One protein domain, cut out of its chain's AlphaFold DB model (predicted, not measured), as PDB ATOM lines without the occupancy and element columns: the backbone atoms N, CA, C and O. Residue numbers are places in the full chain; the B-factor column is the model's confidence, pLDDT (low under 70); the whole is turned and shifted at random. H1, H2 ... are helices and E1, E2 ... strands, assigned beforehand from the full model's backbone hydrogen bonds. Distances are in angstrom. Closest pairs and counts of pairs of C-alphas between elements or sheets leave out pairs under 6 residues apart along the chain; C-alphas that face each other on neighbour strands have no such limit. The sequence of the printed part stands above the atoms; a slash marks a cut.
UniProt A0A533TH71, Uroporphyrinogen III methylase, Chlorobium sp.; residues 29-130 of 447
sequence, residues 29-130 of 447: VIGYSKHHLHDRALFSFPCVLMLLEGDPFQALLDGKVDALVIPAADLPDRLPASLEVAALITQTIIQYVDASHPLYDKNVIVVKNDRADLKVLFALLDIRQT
ATOM      1  N   VAL A  29      11.963 -31.741  -1.748       88.44
ATOM      2  CA  VAL A  29      12.355 -31.280  -3.074       88.44
ATOM      3  C   VAL A  29      12.149 -29.772  -3.147       88.44
ATOM      4  O   VAL A  29      11.027 -29.277  -3.091       88.44
ATOM      5  N   ILE A  30      13.239 -29.027  -3.281       87.19
ATOM      6  CA  ILE A  30      13.219 -27.573  -3.405       87.19
ATOM      7  C   ILE A  30      13.431 -27.213  -4.873       87.19
ATOM      8  O   ILE A  30      14.505 -27.430  -5.438       87.19
ATOM      9  N   GLY A  31      12.392 -26.657  -5.485       86.06
ATOM     10  CA  GLY A  31      12.436 -26.103  -6.828       86.06
ATOM     11  C   GLY A  31      13.086 -24.726  -6.858       86.06
ATOM     12  O   GLY A  31      12.901 -23.938  -5.934       86.06
ATOM     13  N   TYR A  32      13.806 -24.406  -7.927       85.25
ATOM     14  CA  TYR A  32      14.291 -23.050  -8.198       85.25
ATOM     15  C   TYR A  32      14.298 -22.766  -9.702       85.25
ATOM     16  O   TYR A  32      14.393 -23.686 -10.517       85.25
ATOM     17  N   SER A  33      14.192 -21.492 -10.082       71.81
ATOM     18  CA  SER A  33      14.292 -21.040 -11.476       71.81
ATOM     19  C   SER A  33      15.654 -20.373 -11.752       71.81
ATOM     20  O   SER A  33      16.333 -19.917 -10.835       71.81
ATOM     21  N   LYS A  34      16.082 -20.377 -13.026       60.62
ATOM     22  CA  LYS A  34      17.185 -19.579 -13.620       60.62
ATOM     23  C   LYS A  34      18.376 -19.238 -12.697       60.62
ATOM     24  O   LYS A  34      18.481 -18.125 -12.230       60.62
ATOM     25  N   HIS A  35      19.350 -20.123 -12.496       56.00
ATOM     26  CA  HIS A  35      20.612 -19.794 -11.788       56.00
ATOM     27  C   HIS A  35      20.485 -19.170 -10.370       56.00
ATOM     28  O   HIS A  35      21.503 -18.878  -9.770       56.00
ATOM     29  N   HIS A  36      19.302 -19.018  -9.768       57.50
ATOM     30  CA  HIS A  36      19.106 -18.203  -8.556       57.50
ATOM     31  C   HIS A  36      19.409 -18.928  -7.231       57.50
ATOM     32  O   HIS A  36      19.084 -18.445  -6.146       57.50
ATOM     33  N   LEU A  37      20.024 -20.109  -7.294       61.88
ATOM     34  CA  LEU A  37      20.385 -20.887  -6.117       61.88
ATOM     35  C   LEU A  37      21.780 -21.487  -6.300       61.88
ATOM     36  O   LEU A  37      21.947 -22.559  -6.882       61.88
ATOM     37  N   HIS A  38      22.792 -20.755  -5.836       56.22
ATOM     38  CA  HIS A  38      24.196 -21.115  -6.050       56.22
ATOM     39  C   HIS A  38      24.827 -21.893  -4.893       56.22
ATOM     40  O   HIS A  38      25.802 -22.611  -5.118       56.22
ATOM     41  N   ASP A  39      24.270 -21.806  -3.682       63.06
ATOM     42  CA  ASP A  39      24.865 -22.414  -2.493       63.06
ATOM     43  C   ASP A  39      23.936 -23.442  -1.833       63.06
ATOM     44  O   ASP A  39      22.898 -23.109  -1.257       63.06
ATOM     45  N   ARG A  40      24.336 -24.719  -1.895       62.66
ATOM     46  CA  ARG A  40      23.644 -25.816  -1.203       62.66
ATOM     47  C   ARG A  40      23.795 -25.733   0.317       62.66
ATOM     48  O   ARG A  40      22.975 -26.311   1.021       62.66
ATOM     49  N   ALA A  41      24.816 -25.033   0.818       62.53
ATOM     50  CA  ALA A  41      25.090 -24.899   2.246       62.53
ATOM     51  C   ALA A  41      24.042 -24.056   2.987       62.53
ATOM     52  O   ALA A  41      24.019 -24.062   4.216       62.53
ATOM     53  N   LEU A  42      23.150 -23.371   2.260       70.31
ATOM     54  CA  LEU A  42      22.040 -22.623   2.844       70.31
ATOM     55  C   LEU A  42      21.064 -23.525   3.622       70.31
ATOM     56  O   LEU A  42      20.484 -23.093   4.616       70.31
ATOM     57  N   PHE A  43      20.885 -24.775   3.188       78.44
ATOM     58  CA  PHE A  43      19.972 -25.718   3.826       78.44
ATOM     59  C   PHE A  43      20.758 -26.686   4.709       78.44
ATOM     60  O   PHE A  43      21.418 -27.604   4.230       78.44
ATOM     61  N   SER A  44      20.662 -26.508   6.027       75.62
ATOM     62  CA  SER A  44      21.311 -27.374   7.022       75.62
ATOM     63  C   SER A  44      20.590 -28.714   7.244       75.62
ATOM     64  O   SER A  44      20.849 -29.399   8.233       75.62
ATOM     65  N   PHE A  45      19.654 -29.074   6.364       80.69
ATOM     66  CA  PHE A  45      18.836 -30.283   6.426       80.69
ATOM     67  C   PHE A  45      18.854 -31.017   5.074       80.69
ATOM     68  O   PHE A  45      19.089 -30.388   4.038       80.69
ATOM     69  N   PRO A  46      18.603 -32.342   5.051       81.62
ATOM     70  CA  PRO A  46      18.565 -33.105   3.806       81.62
ATOM     71  C   PRO A  46      17.491 -32.566   2.851       81.62
ATOM     72  O   PRO A  46      16.306 -32.568   3.175       81.62
ATOM     73  N   CYS A  47      17.899 -32.109   1.668       84.50
ATOM     74  CA  CYS A  47      16.990 -31.675   0.611       84.50
ATOM     75  C   CYS A  47      17.565 -31.980  -0.777       84.50
ATOM     76  O   CYS A  47      18.778 -32.134  -0.957       84.50
ATOM     77  N   VAL A  48      16.682 -32.073  -1.767       86.31
ATOM     78  CA  VAL A  48      17.025 -32.230  -3.180       86.31
ATOM     79  C   VAL A  48      16.695 -30.929  -3.892       86.31
ATOM     80  O   VAL A  48      15.552 -30.488  -3.888       86.31
ATOM     81  N   LEU A  49      17.693 -30.318  -4.524       85.44
ATOM     82  CA  LEU A  49      17.498 -29.101  -5.307       85.44
ATOM     83  C   LEU A  49      17.176 -29.469  -6.755       85.44
ATOM     84  O   LEU A  49      17.951 -30.183  -7.395       85.44
ATOM     85  N   MET A  50      16.069 -28.948  -7.274       86.38
ATOM     86  CA  MET A  50      15.574 -29.220  -8.620       86.38
ATOM     87  C   MET A  50      15.459 -27.918  -9.414       86.38
ATOM     88  O   MET A  50      14.726 -27.011  -9.027       86.38
ATOM     89  N   LEU A  51      16.174 -27.828 -10.537       85.06
ATOM     90  CA  LEU A  51      15.970 -26.738 -11.489       85.06
ATOM     91  C   LEU A  51      14.638 -26.972 -12.209       85.06
ATOM     92  O   LEU A  51      14.418 -28.051 -12.757       85.06
ATOM     93  N   LEU A  52      13.764 -25.971 -12.195       85.25
ATOM     94  CA  LEU A  52      12.452 -26.049 -12.827       85.25
ATOM     95  C   LEU A  52      12.477 -25.454 -14.235       85.25
ATOM     96  O   LEU A  52      12.955 -24.338 -14.449       85.25
ATOM     97  N   GLU A  53      11.895 -26.191 -15.180       81.31
ATOM     98  CA  GLU A  53      11.563 -25.710 -16.520       81.31
ATOM     99  C   GLU A  53      10.055 -25.404 -16.578       81.31
ATOM    100  O   GLU A  53       9.232 -26.255 -16.236       81.31
ATOM    101  N   GLY A  54       9.677 -24.190 -16.993       83.69
ATOM    102  CA  GLY A  54       8.274 -23.750 -17.070       83.69
ATOM    103  C   GLY A  54       7.813 -22.903 -15.878       83.69
ATOM    104  O   GLY A  54       8.614 -22.189 -15.279       83.69
ATOM    105  N   ASP A  55       6.511 -22.935 -15.574       88.25
ATOM    106  CA  ASP A  55       5.910 -22.143 -14.491       88.25
ATOM    107  C   ASP A  55       6.260 -22.737 -13.109       88.25
ATOM    108  O   ASP A  55       5.803 -23.841 -12.775       88.25
ATOM    109  N   PRO A  56       7.046 -22.022 -12.281       88.44
ATOM    110  CA  PRO A  56       7.480 -22.528 -10.987       88.44
ATOM    111  C   PRO A  56       6.341 -22.636  -9.963       88.44
ATOM    112  O   PRO A  56       6.369 -23.531  -9.114       88.44
ATOM    113  N   PHE A  57       5.317 -21.779 -10.042       91.00
ATOM    114  CA  PHE A  57       4.177 -21.837  -9.126       91.00
ATOM    115  C   PHE A  57       3.283 -23.034  -9.446       91.00
ATOM    116  O   PHE A  57       2.841 -23.726  -8.528       91.00
ATOM    117  N   GLN A  58       3.077 -23.339 -10.731       91.06
ATOM    118  CA  GLN A  58       2.334 -24.535 -11.132       91.06
ATOM    119  C   GLN A  58       3.065 -25.816 -10.709       91.06
ATOM    120  O   GLN A  58       2.430 -26.745 -10.221       91.06
ATOM    121  N   ALA A  59       4.399 -25.861 -10.807       90.19
ATOM    122  CA  ALA A  59       5.181 -27.007 -10.336       90.19
ATOM    123  C   ALA A  59       5.021 -27.257  -8.825       90.19
ATOM    124  O   ALA A  59       4.895 -28.410  -8.401       90.19
ATOM    125  N   LEU A  60       4.974 -26.185  -8.025       92.00
ATOM    126  CA  LEU A  60       4.674 -26.265  -6.597       92.00
ATOM    127  C   LEU A  60       3.235 -26.750  -6.364       92.00
ATOM    128  O   LEU A  60       3.022 -27.668  -5.578       92.00
ATOM    129  N   LEU A  61       2.241 -26.206  -7.075       92.00
ATOM    130  CA  LEU A  61       0.834 -26.619  -6.961       92.00
ATOM    131  C   LEU A  61       0.609 -28.090  -7.342       92.00
ATOM    132  O   LEU A  61      -0.065 -28.808  -6.600       92.00
ATOM    133  N   ASP A  62       1.248 -28.558  -8.413       92.25
ATOM    134  CA  ASP A  62       1.217 -29.948  -8.885       92.25
ATOM    135  C   ASP A  62       1.912 -30.924  -7.915       92.25
ATOM    136  O   ASP A  62       1.779 -32.137  -8.061       92.25
ATOM    137  N   GLY A  63       2.664 -30.419  -6.927       89.31
ATOM    138  CA  GLY A  63       3.438 -31.241  -5.994       89.31
ATOM    139  C   GLY A  63       4.697 -31.854  -6.612       89.31
ATOM    140  O   GLY A  63       5.207 -32.840  -6.091       89.31
ATOM    141  N   LYS A  64       5.210 -31.286  -7.713       90.31
ATOM    142  CA  LYS A  64       6.509 -31.687  -8.291       90.31
ATOM    143  C   LYS A  64       7.673 -31.300  -7.379       90.31
ATOM    144  O   LYS A  64       8.723 -31.934  -7.417       90.31
ATOM    145  N   VAL A  65       7.473 -30.249  -6.586       92.12
ATOM    146  CA  VAL A  65       8.384 -29.770  -5.547       92.12
ATOM    147  C   VAL A  65       7.593 -29.474  -4.275       92.12
ATOM    148  O   VAL A  65       6.402 -29.165  -4.334       92.12
ATOM    149  N   ASP A  66       8.260 -29.561  -3.129       92.88
ATOM    150  CA  ASP A  66       7.707 -29.266  -1.806       92.88
ATOM    151  C   ASP A  66       7.775 -27.772  -1.467       92.88
ATOM    152  O   ASP A  66       6.896 -27.234  -0.792       92.88
ATOM    153  N   ALA A  67       8.826 -27.105  -1.941       92.75
ATOM    154  CA  ALA A  67       9.064 -25.683  -1.753       92.75
ATOM    155  C   ALA A  67       9.673 -25.076  -3.016       92.75
ATOM    156  O   ALA A  67      10.334 -25.763  -3.794       92.75
ATOM    157  N   LEU A  68       9.472 -23.779  -3.198       91.56
ATOM    158  CA  LEU A  68       9.986 -23.022  -4.327       91.56
ATOM    159  C   LEU A  68      10.866 -21.878  -3.827       91.56
ATOM    160  O   LEU A  68      10.416 -21.079  -3.014       91.56
ATOM    161  N   VAL A  69      12.086 -21.765  -4.349       89.56
ATOM    162  CA  VAL A  69      12.957 -20.606  -4.138       89.56
ATOM    163  C   VAL A  69      12.975 -19.754  -5.397       89.56
ATOM    164  O   VAL A  69      13.335 -20.238  -6.471       89.56
ATOM    165  N   ILE A  70      12.612 -18.483  -5.255       85.75
ATOM    166  CA  ILE A  70      12.667 -17.486  -6.330       85.75
ATOM    167  C   ILE A  70      13.233 -16.164  -5.807       85.75
ATOM    168  O   ILE A  70      13.140 -15.907  -4.600       85.75
ATOM    169  N   PRO A  71      13.773 -15.305  -6.687       82.88
ATOM    170  CA  PRO A  71      14.096 -13.932  -6.327       82.88
ATOM    171  C   PRO A  71      12.884 -13.238  -5.712       82.88
ATOM    172  O   PRO A  71      11.764 -13.348  -6.209       82.88
ATOM    173  N   ALA A  72      13.098 -12.500  -4.626       82.75
ATOM    174  CA  ALA A  72      12.015 -11.797  -3.947       82.75
ATOM    175  C   ALA A  72      11.374 -10.717  -4.840       82.75
ATOM    176  O   ALA A  72      10.184 -10.452  -4.718       82.75
ATOM    177  N   ALA A  73      12.151 -10.137  -5.763       78.25
ATOM    178  CA  ALA A  73      11.675  -9.186  -6.769       78.25
ATOM    179  C   ALA A  73      10.757  -9.813  -7.840       78.25
ATOM    180  O   ALA A  73      10.007  -9.089  -8.485       78.25
ATOM    181  N   ASP A  74      10.795 -11.140  -8.011       81.44
ATOM    182  CA  ASP A  74       9.971 -11.872  -8.986       81.44
ATOM    183  C   ASP A  74       8.662 -12.396  -8.365       81.44
ATOM    184  O   ASP A  74       7.861 -13.058  -9.033       81.44
ATOM    185  N   LEU A  75       8.439 -12.143  -7.070       84.50
ATOM    186  CA  LEU A  75       7.215 -12.534  -6.385       84.50
ATOM    187  C   LEU A  75       6.037 -11.696  -6.923       84.50
ATOM    188  O   LEU A  75       6.130 -10.470  -6.945       84.50
ATOM    189  N   PRO A  76       4.912 -12.309  -7.335       84.00
ATOM    190  CA  PRO A  76       3.754 -11.553  -7.796       84.00
ATOM    191  C   PRO A  76       3.098 -10.785  -6.641       84.00
ATOM    192  O   PRO A  76       3.084 -11.268  -5.506       84.00
ATOM    193  N   ASP A  77       2.437  -9.662  -6.952       77.25
ATOM    194  CA  ASP A  77       1.685  -8.839  -5.981       77.25
ATOM    195  C   ASP A  77       0.699  -9.657  -5.135       77.25
ATOM    196  O   ASP A  77       0.420  -9.347  -3.975       77.25
ATOM    197  N   ARG A  78       0.141 -10.719  -5.727       83.38
ATOM    198  CA  ARG A  78      -0.758 -11.647  -5.052       83.38
ATOM    199  C   ARG A  78      -0.409 -13.085  -5.403       83.38
ATOM    200  O   ARG A  78      -0.612 -13.527  -6.532       83.38
ATOM    201  N   LEU A  79       0.047 -13.829  -4.400       87.62
ATOM    202  CA  LEU A  79       0.201 -15.275  -4.505       87.62
ATOM    203  C   LEU A  79      -1.164 -15.973  -4.651       87.62
ATOM    204  O   LEU A  79      -2.169 -15.494  -4.106       87.62
ATOM    205  N   PRO A  80      -1.218 -17.127  -5.342       90.31
ATOM    206  CA  PRO A  80      -2.368 -18.024  -5.284       90.31
ATOM    207  C   PRO A  80      -2.764 -18.319  -3.832       90.31
ATOM    208  O   PRO A  80      -1.899 -18.514  -2.987       90.31
ATOM    209  N   ALA A  81      -4.065 -18.394  -3.531       88.88
ATOM    210  CA  ALA A  81      -4.565 -18.524  -2.152       88.88
ATOM    211  C   ALA A  81      -4.094 -19.800  -1.418       88.88
ATOM    212  O   ALA A  81      -4.130 -19.863  -0.190       88.88
ATOM    213  N   SER A  82      -3.675 -20.818  -2.170       91.75
ATOM    214  CA  SER A  82      -3.099 -22.066  -1.669       91.75
ATOM    215  C   SER A  82      -1.597 -21.982  -1.379       91.75
ATOM    216  O   SER A  82      -1.036 -22.958  -0.888       91.75
ATOM    217  N   LEU A  83      -0.941 -20.860  -1.684       93.31
ATOM    218  CA  LEU A  83       0.494 -20.644  -1.513       93.31
ATOM    219  C   LEU A  83       0.774 -19.491  -0.547       93.31
ATOM    220  O   LEU A  83      -0.019 -18.564  -0.399       93.31
ATOM    221  N   GLU A  84       1.944 -19.531   0.078       91.94
ATOM    222  CA  GLU A  84       2.424 -18.475   0.966       91.94
ATOM    223  C   GLU A  84       3.956 -18.436   1.032       91.94
ATOM    224  O   GLU A  84       4.635 -19.408   0.699       91.94
ATOM    225  N   VAL A  85       4.503 -17.307   1.488       91.44
ATOM    226  CA  VAL A  85       5.945 -17.143   1.717       91.44
ATOM    227  C   VAL A  85       6.323 -17.710   3.086       91.44
ATOM    228  O   VAL A  85       6.029 -17.097   4.112       91.44
ATOM    229  N   ALA A  86       7.037 -18.834   3.096       90.88
ATOM    230  CA  ALA A  86       7.569 -19.460   4.306       90.88
ATOM    231  C   ALA A  86       8.777 -18.714   4.889       90.88
ATOM    232  O   ALA A  86       8.899 -18.625   6.106       90.88
ATOM    233  N   ALA A  87       9.669 -18.181   4.045       89.25
ATOM    234  CA  ALA A  87      10.876 -17.490   4.507       89.25
ATOM    235  C   ALA A  87      11.403 -16.468   3.494       89.25
ATOM    236  O   ALA A  87      11.288 -16.675   2.287       89.25
ATOM    237  N   LEU A  88      12.036 -15.403   3.989       88.12
ATOM    238  CA  LEU A  88      12.922 -14.535   3.214       88.12
ATOM    239  C   LEU A  88      14.371 -14.891   3.564       88.12
ATOM    240  O   LEU A  88      14.742 -14.919   4.733       88.12
ATOM    241  N   ILE A  89      15.200 -15.140   2.561       86.31
ATOM    242  CA  ILE A  89      16.588 -15.583   2.723       86.31
ATOM    243  C   ILE A  89      17.529 -14.633   1.978       86.31
ATOM    244  O   ILE A  89      17.189 -14.093   0.926       86.31
ATOM    245  N   THR A  90      18.731 -14.423   2.516       76.44
ATOM    246  CA  THR A  90      19.801 -13.699   1.808       76.44
ATOM    247  C   THR A  90      20.739 -14.712   1.167       76.44
ATOM    248  O   THR A  90      21.169 -15.641   1.847       76.44
ATOM    249  N   GLN A  91      21.091 -14.524  -0.105       65.50
ATOM    250  CA  GLN A  91      22.252 -15.202  -0.681       65.50
ATOM    251  C   GLN A  91      23.423 -14.226  -0.705       65.50
ATOM    252  O   GLN A  91      23.370 -13.167  -1.326       65.50
ATOM    253  N   THR A  92      24.481 -14.567   0.019       50.62
ATOM    254  CA  THR A  92      25.722 -13.801   0.007       50.62
ATOM    255  C   THR A  92      26.364 -13.992  -1.367       50.62
ATOM    256  O   THR A  92      26.684 -15.119  -1.725       50.62
ATOM    257  N   ILE A  93      26.610 -12.892  -2.086       47.12
ATOM    258  CA  ILE A  93      27.323 -12.784  -3.376       47.12
ATOM    259  C   ILE A  93      26.399 -12.775  -4.610       47.12
ATOM    260  O   ILE A  93      26.187 -13.787  -5.270       47.12
ATOM    261  N   ILE A  94      25.980 -11.570  -5.009       43.94
ATOM    262  CA  ILE A  94      25.757 -11.243  -6.423       43.94
ATOM    263  C   ILE A  94      26.838 -10.229  -6.816       43.94
ATOM    264  O   ILE A  94      26.856  -9.100  -6.327       43.94
ATOM    265  N   GLN A  95      27.770 -10.641  -7.677       40.44
ATOM    266  CA  GLN A  95      28.622  -9.713  -8.419       40.44
ATOM    267  C   GLN A  95      27.839  -9.291  -9.665       40.44
ATOM    268  O   GLN A  95      27.736 -10.071 -10.604       40.44
ATOM    269  N   TYR A  96      27.307  -8.064  -9.649       47.44
ATOM    270  CA  TYR A  96      26.507  -7.423 -10.707       47.44
ATOM    271  C   TYR A  96      25.092  -7.989 -10.943       47.44
ATOM    272  O   TYR A  96      24.937  -9.141 -11.321       47.44
ATOM    273  N   VAL A  97      24.068  -7.139 -10.780       46.62
ATOM    274  CA  VAL A  97      23.101  -6.662 -11.802       46.62
ATOM    275  C   VAL A  97      21.931  -5.950 -11.086       46.62
ATOM    276  O   VAL A  97      21.436  -6.423 -10.074       46.62
ATOM    277  N   ASP A  98      21.584  -4.771 -11.616       44.97
ATOM    278  CA  ASP A  98      20.502  -3.820 -11.289       44.97
ATOM    279  C   ASP A  98      19.998  -3.711  -9.829       44.97
ATOM    280  O   ASP A  98      19.081  -4.400  -9.392       44.97
ATOM    281  N   ALA A  99      20.540  -2.733  -9.095       51.41
ATOM    282  CA  ALA A  99      20.151  -2.376  -7.726       51.41
ATOM    283  C   ALA A  99      18.821  -1.587  -7.631       51.41
ATOM    284  O   ALA A  99      18.607  -0.847  -6.668       51.41
ATOM    285  N   SER A 100      17.950  -1.677  -8.640       58.22
ATOM    286  CA  SER A 100      16.707  -0.902  -8.717       58.22
ATOM    287  C   SER A 100      15.630  -1.389  -7.739       58.22
ATOM    288  O   SER A 100      14.869  -0.568  -7.220       58.22
ATOM    289  N   HIS A 101      15.588  -2.690  -7.422       64.75
ATOM    290  CA  HIS A 101      14.621  -3.270  -6.481       64.75
ATOM    291  C   HIS A 101      15.239  -3.495  -5.089       64.75
ATOM    292  O   HIS A 101      16.303  -4.092  -4.988       64.75
ATOM    293  N   PRO A 102      14.591  -3.117  -3.974       66.06
ATOM    294  CA  PRO A 102      15.176  -3.190  -2.626       66.06
ATOM    295  C   PRO A 102      15.413  -4.601  -2.072       66.06
ATOM    296  O   PRO A 102      16.109  -4.752  -1.071       66.06
ATOM    297  N   LEU A 103      14.823  -5.619  -2.694       72.00
ATOM    298  CA  LEU A 103      15.012  -7.030  -2.348       72.00
ATOM    299  C   LEU A 103      15.880  -7.779  -3.376       72.00
ATOM    300  O   LEU A 103      15.806  -9.000  -3.452       72.00
ATOM    301  N   TYR A 104      16.663  -7.065  -4.193       70.69
ATOM    302  CA  TYR A 104      17.433  -7.647  -5.302       70.69
ATOM    303  C   TYR A 104      18.430  -8.743  -4.884       70.69
ATOM    304  O   TYR A 104      18.716  -9.638  -5.672       70.69
ATOM    305  N   ASP A 105      18.948  -8.703  -3.653       70.56
ATOM    306  CA  ASP A 105      19.864  -9.710  -3.098       70.56
ATOM    307  C   ASP A 105      19.144 -10.787  -2.258       70.56
ATOM    308  O   ASP A 105      19.783 -11.626  -1.610       70.56
ATOM    309  N   LYS A 106      17.805 -10.750  -2.224       81.31
ATOM    310  CA  LYS A 106      16.974 -11.638  -1.410       81.31
ATOM    311  C   LYS A 106      16.221 -12.632  -2.281       81.31
ATOM    312  O   LYS A 106      15.718 -12.306  -3.353       81.31
ATOM    313  N   ASN A 107      16.074 -13.841  -1.758       85.81
ATOM    314  CA  ASN A 107      15.165 -14.840  -2.299       85.81
ATOM    315  C   ASN A 107      14.049 -15.112  -1.291       85.81
ATOM    316  O   ASN A 107      14.222 -14.933  -0.085       85.81
ATOM    317  N   VAL A 108      12.911 -15.572  -1.786       88.75
ATOM    318  CA  VAL A 108      11.792 -16.037  -0.970       88.75
ATOM    319  C   VAL A 108      11.604 -17.528  -1.163       88.75
ATOM    320  O   VAL A 108      11.773 -18.053  -2.263       88.75
ATOM    321  N   ILE A 109      11.243 -18.202  -0.077       90.81
ATOM    322  CA  ILE A 109      10.811 -19.593  -0.079       90.81
ATOM    323  C   ILE A 109       9.288 -19.595  -0.042       90.81
ATOM    324  O   ILE A 109       8.694 -19.117   0.923       90.81
ATOM    325  N   VAL A 110       8.660 -20.121  -1.086       92.94
ATOM    326  CA  VAL A 110       7.208 -20.254  -1.221       92.94
ATOM    327  C   VAL A 110       6.820 -21.715  -1.002       92.94
ATOM    328  O   VAL A 110       7.454 -22.620  -1.544       92.94
ATOM    329  N   VAL A 111       5.778 -21.948  -0.208       94.75
ATOM    330  CA  VAL A 111       5.243 -23.281   0.111       94.75
ATOM    331  C   VAL A 111       3.729 -23.298  -0.062       94.75
ATOM    332  O   VAL A 111       3.091 -22.247  -0.157       94.75
ATOM    333  N   LYS A 112       3.135 -24.495  -0.078       94.31
ATOM    334  CA  LYS A 112       1.682 -24.631   0.066       94.31
ATOM    335  C   LYS A 112       1.247 -24.291   1.490       94.31
ATOM    336  O   LYS A 112       1.926 -24.632   2.458       94.31
ATOM    337  N   ASN A 113       0.099 -23.641   1.625       91.44
ATOM    338  CA  ASN A 113      -0.411 -23.165   2.909       91.44
ATOM    339  C   ASN A 113      -0.735 -24.295   3.910       91.44
ATOM    340  O   ASN A 113      -0.707 -24.055   5.119       91.44
ATOM    341  N   ASP A 114      -0.985 -25.514   3.428       90.62
ATOM    342  CA  ASP A 114      -1.265 -26.721   4.208       90.62
ATOM    343  C   ASP A 114       0.003 -27.425   4.731       90.62
ATOM    344  O   ASP A 114      -0.082 -28.270   5.624       90.62
ATOM    345  N   ARG A 115       1.196 -27.030   4.261       90.88
ATOM    346  CA  ARG A 115       2.499 -27.575   4.683       90.88
ATOM    347  C   ARG A 115       3.068 -26.873   5.913       90.88
ATOM    348  O   ARG A 115       4.097 -26.201   5.859       90.88
ATOM    349  N   ALA A 116       2.388 -27.024   7.050       86.19
ATOM    350  CA  ALA A 116       2.826 -26.456   8.332       86.19
ATOM    351  C   ALA A 116       4.222 -26.946   8.772       86.19
ATOM    352  O   ALA A 116       4.975 -26.190   9.384       86.19
ATOM    353  N   ASP A 117       4.582 -28.180   8.420       88.81
ATOM    354  CA  ASP A 117       5.902 -28.776   8.638       88.81
ATOM    355  C   ASP A 117       7.022 -27.964   7.973       88.81
ATOM    356  O   ASP A 117       8.028 -27.645   8.610       88.81
ATOM    357  N   LEU A 118       6.822 -27.551   6.718       89.75
ATOM    358  CA  LEU A 118       7.804 -26.759   5.978       89.75
ATOM    359  C   LEU A 118       7.916 -25.334   6.511       89.75
ATOM    360  O   LEU A 118       9.010 -24.777   6.525       89.75
ATOM    361  N   LYS A 119       6.822 -24.747   7.004       86.44
ATOM    362  CA  LYS A 119       6.863 -23.423   7.646       86.44
ATOM    363  C   LYS A 119       7.782 -23.439   8.862       86.44
ATOM    364  O   LYS A 119       8.629 -22.565   8.998       86.44
ATOM    365  N   VAL A 120       7.647 -24.455   9.718       85.81
ATOM    366  CA  VAL A 120       8.510 -24.633  10.897       85.81
ATOM    367  C   VAL A 120       9.960 -24.864  10.481       85.81
ATOM    368  O   VAL A 120      10.869 -24.310  11.094       85.81
ATOM    369  N   LEU A 121      10.184 -25.646   9.426       87.56
ATOM    370  CA  LEU A 121      11.527 -25.925   8.937       87.56
ATOM    371  C   LEU A 121      12.230 -24.673   8.389       87.56
ATOM    372  O   LEU A 121      13.371 -24.393   8.752       87.56
ATOM    373  N   PHE A 122      11.553 -23.913   7.528       89.19
ATOM    374  CA  PHE A 122      12.123 -22.729   6.883       89.19
ATOM    375  C   PHE A 122      12.130 -21.491   7.780       89.19
ATOM    376  O   PHE A 122      12.885 -20.560   7.504       89.19
ATOM    377  N   ALA A 123      11.371 -21.492   8.879       85.38
ATOM    378  CA  ALA A 123      11.370 -20.424   9.874       85.38
ATOM    379  C   ALA A 123      12.795 -20.041  10.312       85.38
ATOM    380  O   ALA A 123      13.122 -18.863  10.369       85.38
ATOM    381  N   LEU A 124      13.675 -21.017  10.551       82.75
ATOM    382  CA  LEU A 124      15.052 -20.754  10.997       82.75
ATOM    383  C   LEU A 124      15.918 -20.021   9.960       82.75
ATOM    384  O   LEU A 124      16.934 -19.434  10.322       82.75
ATOM    385  N   LEU A 125      15.532 -20.069   8.684       85.19
ATOM    386  CA  LEU A 125      16.218 -19.369   7.600       85.19
ATOM    387  C   LEU A 125      15.635 -17.974   7.356       85.19
ATOM    388  O   LEU A 125      16.260 -17.164   6.672       85.19
ATOM    389  N   ASP A 126      14.448 -17.690   7.891       86.38
ATOM    390  CA  ASP A 126      13.735 -16.454   7.620       86.38
ATOM    391  C   ASP A 126      14.384 -15.263   8.331       86.38
ATOM    392  O   ASP A 126      14.194 -15.027   9.528       86.38
ATOM    393  N   ILE A 127      15.117 -14.454   7.567       82.19
ATOM    394  CA  ILE A 127      15.827 -13.281   8.088       82.19
ATOM    395  C   ILE A 127      14.865 -12.253   8.697       82.19
ATOM    396  O   ILE A 127      15.270 -11.490   9.581       82.19
ATOM    397  N   ARG A 128      13.583 -12.270   8.294       83.12
ATOM    398  CA  ARG A 128      12.538 -11.383   8.830       83.12
ATOM    399  C   ARG A 128      12.307 -11.589  10.320       83.12
ATOM    400  O   ARG A 128      11.955 -10.635  11.000       83.12
ATOM    401  N   GLN A 129      12.567 -12.783  10.855       76.94
ATOM    402  CA  GLN A 129      12.431 -13.051  12.294       76.94
ATOM    403  C   GLN A 129      13.372 -12.215  13.152       76.94
ATOM    404  O   GLN A 129      13.171 -12.067  14.353       76.94
ATOM    405  N   THR A 130      14.426 -11.690  12.535       78.94
ATOM    406  CA  THR A 130      15.375 -10.825  13.213       78.94
ATOM    407  C   THR A 130      15.092  -9.351  12.995       78.94
ATOM    408  O   THR A 130      15.744  -8.532  13.633       78.94
TER     409      THR A 130
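What this domain is: This is residues 29 to 130 of the 447 residues of the protein "Uroporphyrinogen III methylase" of Chlorobium sp. (UniProt A0A533TH71). A strongly twisted sheet of five strands makes the core, with the short helix H1 over one face and H2 over the opposite face. H3, the last short turn, only grazes the sheet near E4, and a long loop, residues 91 to 105, extends beyond the ends of E4 and E5. The printed part has 102 residues, with 47 in named elements, under half, of the mixed class; three helices and five strands follow as E1 E2 H1 E3 E4 E5 H2 H3. The sheet's order is E2 E1 E3 E5 E4, mixed: E2, E1 and E3 run parallel, E5 antiparallel to E3 and E4. The whole is compact, with a radius of gyration of the C-alphas of 12.9 A and a rounded outline of 35 by 27 by 23 A.

Where its parts are: E1, residues 29 to 32, begins at C-alpha 29 (12.355, -31.280, -3.074). E2 holds residues 47 to 51, 13.1 A long, and H1 residues 56 to 61, 8.8 A. E3 holds residues 67 to 71, 13.6 A. E4, residues 83 to 90, is 20.8 A long and begins at C-alpha 83 (0.494, -20.644, -1.513); E5, residues 106 to 112, is 20.1 A. H2 holds residues 116 to 123, 10.6 A, and H3 residues 127 to 130, ending at C-alpha 130 (15.375, -10.825, 13.213).

How they stand to each other: E2 and E1 are parallel at 34 degrees, with N 30 and O 48 2.8 A apart, within hydrogen-bond range. E1 and E3 are parallel at 19 degrees, with N 31 and O 67 at 2.8 A. E3 and E5 are antiparallel at 151 degrees, with N 110 and O 68 at 2.8 A. E4 and E5 form a hairpin at 154 degrees, with N 86 and O 109 at 2.7 A. E2, H1 and E3 make a split strand-helix-strand unit, two strands running the same way with E1 between them in the sheet; its crossover is right-handed. H1 is on the sheet at a height of 7.6 A, only just over E3 and E5 with 3 C-alphas on each; the closest C-alphas of H1 and E3 are those of Leu 60 and Ala 67, 6.6 A apart. H2 is on the opposite face at 8.7 A, over E5, and runs along it at 0 degrees on the local plane. The closest C-alphas of H2 and E4 are those of Ala 86 and Lys 119, 5.2 A apart. H1 and H2 are apart. Every O i to N i+4 pair is within hydrogen-bond range in H1 and H2; H3 is too short for one.

The domain as a whole: The two C-alphas farthest apart are those of Tyr 96 and Asp 114, 37.0 A. The printed part has no cut. The links E1 to E2, E3 to E4 and E4 to E5 are long. The mean pLDDT of the printed part is 79.9; residues 34 to 41 and 91 to 102 are under 70.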